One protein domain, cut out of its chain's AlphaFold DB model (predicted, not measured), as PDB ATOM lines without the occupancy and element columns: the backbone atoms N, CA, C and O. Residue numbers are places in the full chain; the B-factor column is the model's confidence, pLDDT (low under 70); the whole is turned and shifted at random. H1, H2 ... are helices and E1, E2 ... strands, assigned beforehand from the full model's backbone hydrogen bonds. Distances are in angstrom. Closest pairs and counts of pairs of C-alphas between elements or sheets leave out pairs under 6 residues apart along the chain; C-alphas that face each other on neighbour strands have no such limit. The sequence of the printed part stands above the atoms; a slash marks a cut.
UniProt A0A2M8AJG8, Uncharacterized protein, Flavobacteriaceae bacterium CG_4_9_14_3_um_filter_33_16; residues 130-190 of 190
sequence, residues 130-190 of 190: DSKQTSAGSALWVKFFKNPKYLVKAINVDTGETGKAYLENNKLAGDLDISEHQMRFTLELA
ATOM      1  N   ASP A 130     122.926 153.819 113.250       88.50
ATOM      2  CA  ASP A 130     122.865 153.318 111.869       88.50
ATOM      3  C   ASP A 130     121.798 154.053 111.027       88.50
ATOM      4  O   ASP A 130     120.857 154.631 111.583       88.50
ATOM      5  N   SER A 131     121.899 154.002 109.690       82.62
ATOM      6  CA  SER A 131     120.846 154.479 108.771       82.62
ATOM      7  C   SER A 131     119.625 153.576 108.753       82.62
ATOM      8  O   SER A 131     118.523 154.055 108.499       82.62
ATOM      9  N   LYS A 132     119.801 152.266 108.945       84.38
ATOM     10  CA  LYS A 132     118.750 151.265 108.718       84.38
ATOM     11  C   LYS A 132     118.155 150.774 110.032       84.38
ATOM     12  O   LYS A 132     118.036 149.577 110.284       84.38
ATOM     13  N   GLN A 133     117.760 151.714 110.885       82.69
ATOM     14  CA  GLN A 133     117.149 151.374 112.166       82.69
ATOM     15  C   GLN A 133     115.783 150.717 111.976       82.69
ATOM     16  O   GLN A 133     114.928 151.190 111.231       82.69
ATOM     17  N   THR A 134     115.549 149.647 112.730       88.25
ATOM     18  CA  THR A 134     114.196 149.122 112.926       88.25
ATOM     19  C   THR A 134     113.374 150.095 113.772       88.25
ATOM     20  O   THR A 134     113.931 150.893 114.530       88.25
ATOM     21  N   SER A 135     112.044 149.971 113.753       88.69
ATOM     22  CA  SER A 135     111.160 150.773 114.616       88.69
ATOM     23  C   SER A 135     111.532 150.681 116.103       88.69
ATOM     24  O   SER A 135     111.429 151.664 116.835       88.69
ATOM     25  N   ALA A 136     112.007 149.515 116.555       87.81
ATOM     26  CA  ALA A 136     112.492 149.321 117.920       87.81
ATOM     27  C   ALA A 136     113.810 150.070 118.187       87.81
ATOM     28  O   ALA A 136     113.973 150.646 119.265       87.81
ATOM     29  N   GLY A 137     114.724 150.091 117.211       89.75
ATOM     30  CA  GLY A 137     115.956 150.879 117.260       89.75
ATOM     31  C   GLY A 137     115.663 152.374 117.353       89.75
ATOM     32  O   GLY A 137     116.116 153.025 118.290       89.75
ATOM     33  N   SER A 138     114.809 152.903 116.475       91.12
ATOM     34  CA  SER A 138     114.424 154.320 116.514       91.12
ATOM     35  C   SER A 138     113.750 154.698 117.834       91.12
ATOM     36  O   SER A 138     114.073 155.727 118.425       91.12
ATOM     37  N   ALA A 139     112.872 153.840 118.364       92.62
ATOM     38  CA  ALA A 139     112.257 154.061 119.671       92.62
ATOM     39  C   ALA A 139     113.285 154.071 120.819       92.62
ATOM     40  O   ALA A 139     113.107 154.809 121.789       92.62
ATOM     41  N   LEU A 140     114.352 153.270 120.734       94.44
ATOM     42  CA  LEU A 140     115.446 153.284 121.707       94.44
ATOM     43  C   LEU A 140     116.222 154.609 121.660       94.44
ATOM     44  O   LEU A 140     116.455 155.207 122.706       94.44
ATOM     45  N   TRP A 141     116.545 155.110 120.471       96.50
ATOM     46  CA  TRP A 141     117.239 156.391 120.312       96.50
ATOM     47  C   TRP A 141     116.410 157.585 120.802       96.50
ATOM     48  O   TRP A 141     116.932 158.467 121.481       96.50
ATOM     49  N   VAL A 142     115.090 157.570 120.587       96.38
ATOM     50  CA  VAL A 142     114.179 158.564 121.183       96.38
ATOM     51  C   VAL A 142     114.190 158.499 122.716       96.38
ATOM     52  O   VAL A 142     114.104 159.535 123.375       96.38
ATOM     53  N   LYS A 143     114.309 157.303 123.313       96.00
ATOM     54  CA  LYS A 143     114.449 157.169 124.776       96.00
ATOM     55  C   LYS A 143     115.759 157.766 125.279       96.00
ATOM     56  O   LYS A 143     115.741 158.378 126.342       96.00
ATOM     57  N   PHE A 144     116.858 157.602 124.542       97.88
ATOM     58  CA  PHE A 144     118.123 158.249 124.885       97.88
ATOM     59  C   PHE A 144     118.004 159.769 124.820       97.88
ATOM     60  O   PHE A 144     118.320 160.427 125.800       97.88
ATOM     61  N   PHE A 145     117.439 160.311 123.739       97.81
ATOM     62  CA  PHE A 145     117.229 161.754 123.580       97.81
ATOM     63  C   PHE A 145     116.409 162.378 124.720       97.81
ATOM     64  O   PHE A 145     116.693 163.480 125.173       97.81
ATOM     65  N   LYS A 146     115.382 161.672 125.206       96.69
ATOM     66  CA  LYS A 146     114.532 162.149 126.309       96.69
ATOM     67  C   LYS A 146     115.175 162.005 127.692       96.69
ATOM     68  O   LYS A 146     114.589 162.470 128.669       96.69
ATOM     69  N   ASN A 147     116.310 161.322 127.807       97.19
ATOM     70  CA  ASN A 147     116.956 161.053 129.082       97.19
ATOM     71  C   ASN A 147     118.142 162.014 129.281       97.19
ATOM     72  O   ASN A 147     119.101 161.938 128.518       97.19
ATOM     73  N   PRO A 148     118.131 162.857 130.334       96.38
ATOM     74  CA  PRO A 148     119.149 163.889 130.547       96.38
ATOM     75  C   PRO A 148     120.553 163.342 130.836       96.38
ATOM     76  O   PRO A 148     121.505 164.110 130.834       96.38
ATOM     77  N   LYS A 149     120.699 162.035 131.087       96.69
ATOM     78  CA  LYS A 149     122.008 161.376 131.195       96.69
ATOM     79  C   LYS A 149     122.780 161.382 129.871       96.69
ATOM     80  O   LYS A 149     123.997 161.213 129.882       96.69
ATOM     81  N   TYR A 150     122.079 161.506 128.749       97.81
ATOM     82  CA  TYR A 150     122.676 161.407 127.430       97.81
ATOM     83  C   TYR A 150     122.565 162.712 126.671       97.81
ATOM     84  O   TYR A 150     121.557 163.415 126.737       97.81
ATOM     85  N   LEU A 151     123.587 162.965 125.870       97.69
ATOM     86  CA  LEU A 151     123.576 164.001 124.863       97.69
ATOM     87  C   LEU A 151     123.421 163.342 123.491       97.69
ATOM     88  O   LEU A 151     124.209 162.476 123.115       97.69
ATOM     89  N   VAL A 152     122.379 163.744 122.763       98.06
ATOM     90  CA  VAL A 152     122.101 163.274 121.402       98.06
ATOM     91  C   VAL A 152     122.189 164.457 120.447       98.06
ATOM     92  O   VAL A 152     121.480 165.449 120.628       98.06
ATOM     93  N   LYS A 153     123.051 164.356 119.434       97.81
ATOM     94  CA  LYS A 153     123.263 165.393 118.409       97.81
ATOM     95  C   LYS A 153     123.025 164.812 117.026       97.81
ATOM     96  O   LYS A 153     123.190 163.611 116.832       97.81
ATOM     97  N   ALA A 154     122.659 165.657 116.068       97.00
ATOM     98  CA  ALA A 154     122.728 165.282 114.661       97.00
ATOM     99  C   ALA A 154     124.197 165.298 114.213       97.00
ATOM    100  O   ALA A 154     124.975 166.109 114.714       97.00
ATOM    101  N   ILE A 155     124.581 164.422 113.289       96.00
ATOM    102  CA  ILE A 155     125.931 164.385 112.718       96.00
ATOM    103  C   ILE A 155     125.877 164.103 111.218       96.00
ATOM    104  O   ILE A 155     125.146 163.215 110.766       96.00
ATOM    105  N   ASN A 156     126.687 164.839 110.460       94.19
ATOM    106  CA  ASN A 156     127.100 164.459 109.119       94.19
ATOM    107  C   ASN A 156     128.264 163.468 109.238       94.19
ATOM    108  O   ASN A 156     129.365 163.834 109.645       94.19
ATOM    109  N   VAL A 157     128.026 162.202 108.902       88.75
ATOM    110  CA  VAL A 157     129.037 161.145 109.080       88.75
ATOM    111  C   VAL A 157     130.238 161.253 108.143       88.75
ATOM    112  O   VAL A 157     131.243 160.604 108.416       88.75
ATOM    113  N   ASP A 158     130.144 162.047 107.074       88.69
ATOM    114  CA  ASP A 158     131.237 162.233 106.114       88.69
ATOM    115  C   ASP A 158     132.189 163.361 106.542       88.69
ATOM    116  O   ASP A 158     133.370 163.325 106.214       88.69
ATOM    117  N   THR A 159     131.672 164.379 107.241       92.00
ATOM    118  CA  THR A 159     132.441 165.580 107.623       92.00
ATOM    119  C   THR A 159     132.688 165.701 109.125       92.00
ATOM    120  O   THR A 159     133.509 166.514 109.546       92.00
ATOM    121  N   GLY A 160     131.945 164.955 109.945       92.06
ATOM    122  CA  GLY A 160     131.957 165.071 111.402       92.06
ATOM    123  C   GLY A 160     131.227 166.306 111.936       92.06
ATOM    124  O   GLY A 160     131.208 166.519 113.147       92.06
ATOM    125  N   GLU A 161     130.617 167.121 111.069       95.00
ATOM    126  CA  GLU A 161     129.844 168.292 111.481       95.00
ATOM    127  C   GLU A 161     128.643 167.871 112.332       95.00
ATOM    128  O   GLU A 161     127.873 166.987 111.946       95.00
ATOM    129  N   THR A 162     128.475 168.513 113.490       96.69
ATOM    130  CA  THR A 162     127.384 168.213 114.422       96.69
ATOM    131  C   THR A 162     126.358 169.334 114.482       96.69
ATOM    132  O   THR A 162     126.725 170.504 114.571       96.69
ATOM    133  N   GLY A 163     125.086 168.956 114.550       95.75
ATOM    134  CA  GLY A 163     123.943 169.850 114.717       95.75
ATOM    135  C   GLY A 163     123.071 169.462 115.910       95.75
ATOM    136  O   GLY A 163     123.338 168.498 116.638       95.75
ATOM    137  N   LYS A 164     121.990 170.204 116.130       96.50
ATOM    138  CA  LYS A 164     120.993 169.879 117.150       96.50
ATOM    139  C   LYS A 164     120.116 168.734 116.666       96.50
ATOM    140  O   LYS A 164     119.581 168.763 115.561       96.50
ATOM    141  N   ALA A 165     119.916 167.749 117.535       96.38
ATOM    142  CA  ALA A 165     118.836 166.789 117.371       96.38
ATOM    143  C   ALA A 165     117.547 167.341 117.997       96.38
ATOM    144  O   ALA A 165     117.580 168.042 119.013       96.38
ATOM    145  N   TYR A 166     116.405 166.994 117.421       96.38
ATOM    146  CA  TYR A 166     115.083 167.287 117.967       96.38
ATOM    147  C   TYR A 166     114.101 166.163 117.630       96.38
ATOM    148  O   TYR A 166     114.430 165.212 116.922       96.38
ATOM    149  N   LEU A 167     112.889 166.244 118.186       96.00
ATOM    150  CA  LEU A 167     111.824 165.290 117.896       96.00
ATOM    151  C   LEU A 167     110.792 165.901 116.960       96.00
ATOM    152  O   LEU A 167     110.182 166.917 117.279       96.00
ATOM    153  N   GLU A 168     110.524 165.203 115.865       94.00
ATOM    154  CA  GLU A 168     109.441 165.493 114.939       94.00
ATOM    155  C   GLU A 168     108.588 164.233 114.783       94.00
ATOM    156  O   GLU A 168     109.092 163.159 114.461       94.00
ATOM    157  N   ASN A 169     107.288 164.322 115.086       91.75
ATOM    158  CA  ASN A 169     106.364 163.181 115.010       91.75
ATOM    159  C   ASN A 169     106.865 161.915 115.749       91.75
ATOM    160  O   ASN A 169     106.709 160.792 115.270       91.75
ATOM    161  N   ASN A 170     107.474 162.094 116.930       89.44
ATOM    162  CA  ASN A 170     108.114 161.036 117.733       89.44
ATOM    163  C   ASN A 170     109.288 160.309 117.050       89.44
ATOM    164  O   ASN A 170     109.651 159.210 117.471       89.44
ATOM    165  N   LYS A 171     109.910 160.916 116.041       91.06
ATOM    166  CA  LYS A 171     111.161 160.463 115.430       91.06
ATOM    167  C   LYS A 171     112.250 161.501 115.660       91.06
ATOM    168  O   LYS A 171     111.949 162.678 115.833       91.06
ATOM    169  N   LEU A 172     113.501 161.051 115.696       93.06
ATOM    170  CA  LEU A 172     114.630 161.973 115.718       93.06
ATOM    171  C   LEU A 172     114.789 162.622 114.347       93.06
ATOM    172  O   LEU A 172     114.748 161.936 113.327       93.06
ATOM    173  N   ALA A 173     114.994 163.929 114.372       93.56
ATOM    174  CA  ALA A 173     115.360 164.766 113.245       93.56
ATOM    175  C   ALA A 173     116.546 165.654 113.660       93.56
ATOM    176  O   ALA A 173     116.875 165.747 114.849       93.56
ATOM    177  N   GLY A 174     117.214 166.256 112.682       93.62
ATOM    178  CA  GLY A 174     118.383 167.105 112.888       93.62
ATOM    179  C   GLY A 174     118.291 168.389 112.076       93.62
ATOM    180  O   GLY A 174     117.599 168.432 111.065       93.62
ATOM    181  N   ASP A 175     118.984 169.429 112.529       93.75
ATOM    182  CA  ASP A 175     118.987 170.759 111.900       93.75
ATOM    183  C   ASP A 175     120.098 170.953 110.852       93.75
ATOM    184  O   ASP A 175     120.296 172.064 110.364       93.75
ATOM    185  N   LEU A 176     120.818 169.885 110.500       91.31
ATOM    186  CA  LEU A 176     121.843 169.921 109.462       91.31
ATOM    187  C   LEU A 176     121.193 169.927 108.073       91.31
ATOM    188  O   LEU A 176     120.369 169.062 107.769       91.31
ATOM    189  N   ASP A 177     121.615 170.858 107.216       90.25
ATOM    190  CA  ASP A 177     121.197 170.935 105.810       90.25
ATOM    191  C   ASP A 177     121.962 169.904 104.962       90.25
ATOM    192  O   ASP A 177     122.891 170.215 104.216       90.25
ATOM    193  N   ILE A 178     121.628 168.630 105.166       88.19
ATOM    194  CA  ILE A 178     122.253 167.478 104.513       88.19
ATOM    195  C   ILE A 178     121.194 166.472 104.081       88.19
ATOM    196  O   ILE A 178     120.067 166.459 104.579       88.19
ATOM    197  N   SER A 179     121.564 165.572 103.169       83.50
ATOM    198  CA  SER A 179     120.653 164.502 102.765       83.50
ATOM    199  C   SER A 179     120.307 163.583 103.946       83.50
ATOM    200  O   SER A 179     121.160 163.270 104.783       83.50
ATOM    201  N   GLU A 180     119.073 163.066 103.981       75.56
ATOM    202  CA  GLU A 180     118.635 162.100 105.007       75.56
ATOM    203  C   GLU A 180     119.556 160.868 105.082       75.56
ATOM    204  O   GLU A 180     119.745 160.266 106.138       75.56
ATOM    205  N   HIS A 181     120.184 160.494 103.963       76.38
ATOM    206  CA  HIS A 181     121.116 159.374 103.910       76.38
ATOM    207  C   HIS A 181     122.456 159.647 104.600       76.38
ATOM    208  O   HIS A 181     123.107 158.684 105.010       76.38
ATOM    209  N   GLN A 182     122.842 160.907 104.795       80.62
ATOM    210  CA  GLN A 182     124.069 161.309 105.494       80.62
ATOM    211  C   GLN A 182     123.823 161.636 106.968       80.62
ATOM    212  O   GLN A 182     124.708 161.434 107.798       80.62
ATOM    213  N   MET A 183     122.613 162.078 107.312       89.19
ATOM    214  CA  MET A 183     122.271 162.424 108.686       89.19
ATOM    215  C   MET A 183     122.202 161.185 109.581       89.19
ATOM    216  O   MET A 183     121.450 160.239 109.326       89.19
ATOM    217  N   ARG A 184     122.987 161.191 110.657       94.81
ATOM    218  CA  ARG A 184     122.891 160.240 111.773       94.81
ATOM    219  C   ARG A 184     122.774 160.993 113.086       94.81
ATOM    220  O   ARG A 184     122.779 162.221 113.116       94.81
ATOM    221  N   PHE A 185     122.694 160.235 114.171       97.25
ATOM    222  CA  PHE A 185     122.705 160.774 115.518       97.25
ATOM    223  C   PHE A 185     123.898 160.236 116.297       97.25
ATOM    224  O   PHE A 185     124.178 159.038 116.239       97.25
ATOM    225  N   THR A 186     124.591 161.110 117.021       98.06
ATOM    226  CA  THR A 186     125.560 160.693 118.036       98.06
ATOM    227  C   THR A 186     124.859 160.478 119.365       98.06
ATOM    228  O   THR A 186     123.822 161.077 119.650       98.06
ATOM    229  N   LEU A 187     125.441 159.613 120.181       98.31
ATOM    230  CA  LEU A 187     125.104 159.414 121.573       98.31
ATOM    231  C   LEU A 187     126.380 159.566 122.399       98.31
ATOM    232  O   LEU A 187     127.381 158.902 122.127       98.31
ATOM    233  N   GLU A 188     126.310 160.423 123.409       97.50
ATOM    234  CA  GLU A 188     127.379 160.735 124.360       97.50
ATOM    235  C   GLU A 188     126.804 160.722 125.786       97.50
ATOM    236  O   GLU A 188     125.586 160.824 125.978       97.50
ATOM    237  N   LEU A 189     127.667 160.608 126.797       95.62
ATOM    238  CA  LEU A 189     127.289 160.935 128.175       95.62
ATOM    239  C   LEU A 189     127.266 162.463 128.332       95.62
ATOM    240  O   LEU A 189     128.141 163.140 127.794       95.62
ATOM    241  N   ALA A 190     126.246 162.983 129.018       91.50
ATOM    242  CA  ALA A 190     126.095 164.411 129.308       91.50
ATOM    243  C   ALA A 190     126.981 164.884 130.472       91.50
ATOM    244  O   ALA A 190     127.283 164.057 131.366       91.50
TER     245      ALA A 190
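What this domain is: This is residues 130 to 190 of the 190 residues of an uncharacterized protein of Flavobacteriaceae bacterium CG_4_9_14_3_um_filter_33_16 (UniProt A0A2M8AJG8). Look for a small antiparallel sheet of four strands, strongly twisted and curled like part of a barrel, with the one named helix, H1, packed on one of its faces. This makes two layers, a helix on one face of a sheet. The 61 printed residues hold H1, E1, E2, E3 and E4 in that order along the chain; across the sheet the order is E3, E2, E1, E4. The class is mixed, helices and strands, and the whole is compact, with a radius of gyration of the C-alphas of 10.8 A and spans of 26 by 25 by 18 A.

How they stand to each other: Start at inner strands E1, residues 150 to 156, and E2, residues 162 to 168, an antiparallel hairpin in which N 163 and O 154 are 2.9 A apart, within hydrogen-bond range. E2 is staggered: residues 162 to 164 pair with E1, and 165 to 168 with edge strand E3, residues 171 to 174. E2 and E3 are also an antiparallel hairpin, with N 173 and O 166 at 2.9 A. E1, E2 and E3 form a meander, each strand the antiparallel neighbour of the one before. Edge strand E4, residues 183 to 189, is antiparallel to E1, with N 155 and O 184 at 2.8 A; this closes a Greek key, a meander E1 E2 E3 whose first strand is also the neighbour of the fourth, E4. H1, residues 135 to 145, is on the sheet; its closest C-alphas to E1 are Phe 145 and Val 152, 5.5 A, and to E3 Val 142 and Leu 172, 6.5 A. In H1 every O i to N i+4 pair is within hydrogen-bond range.

Where its parts are: Find C-alpha 150 at (122.676, 161.407, 127.430), where E1 begins its 19.1 A. E2 measures 18.2 A, E3 10.1 A and E4 20.2 A, ending at C-alpha 189, (127.289, 160.935, 128.175). H1 starts at C-alpha 135, (111.160, 150.773, 114.616), and measures 15.4 A.

The domain as a whole: The two C-alphas farthest apart are those of Lys 149 and Ser 179, 28.6 A. The printed part has no cut, and no link is long. Mean pLDDT of the printed part is 92.5, and no printed residue is under 70.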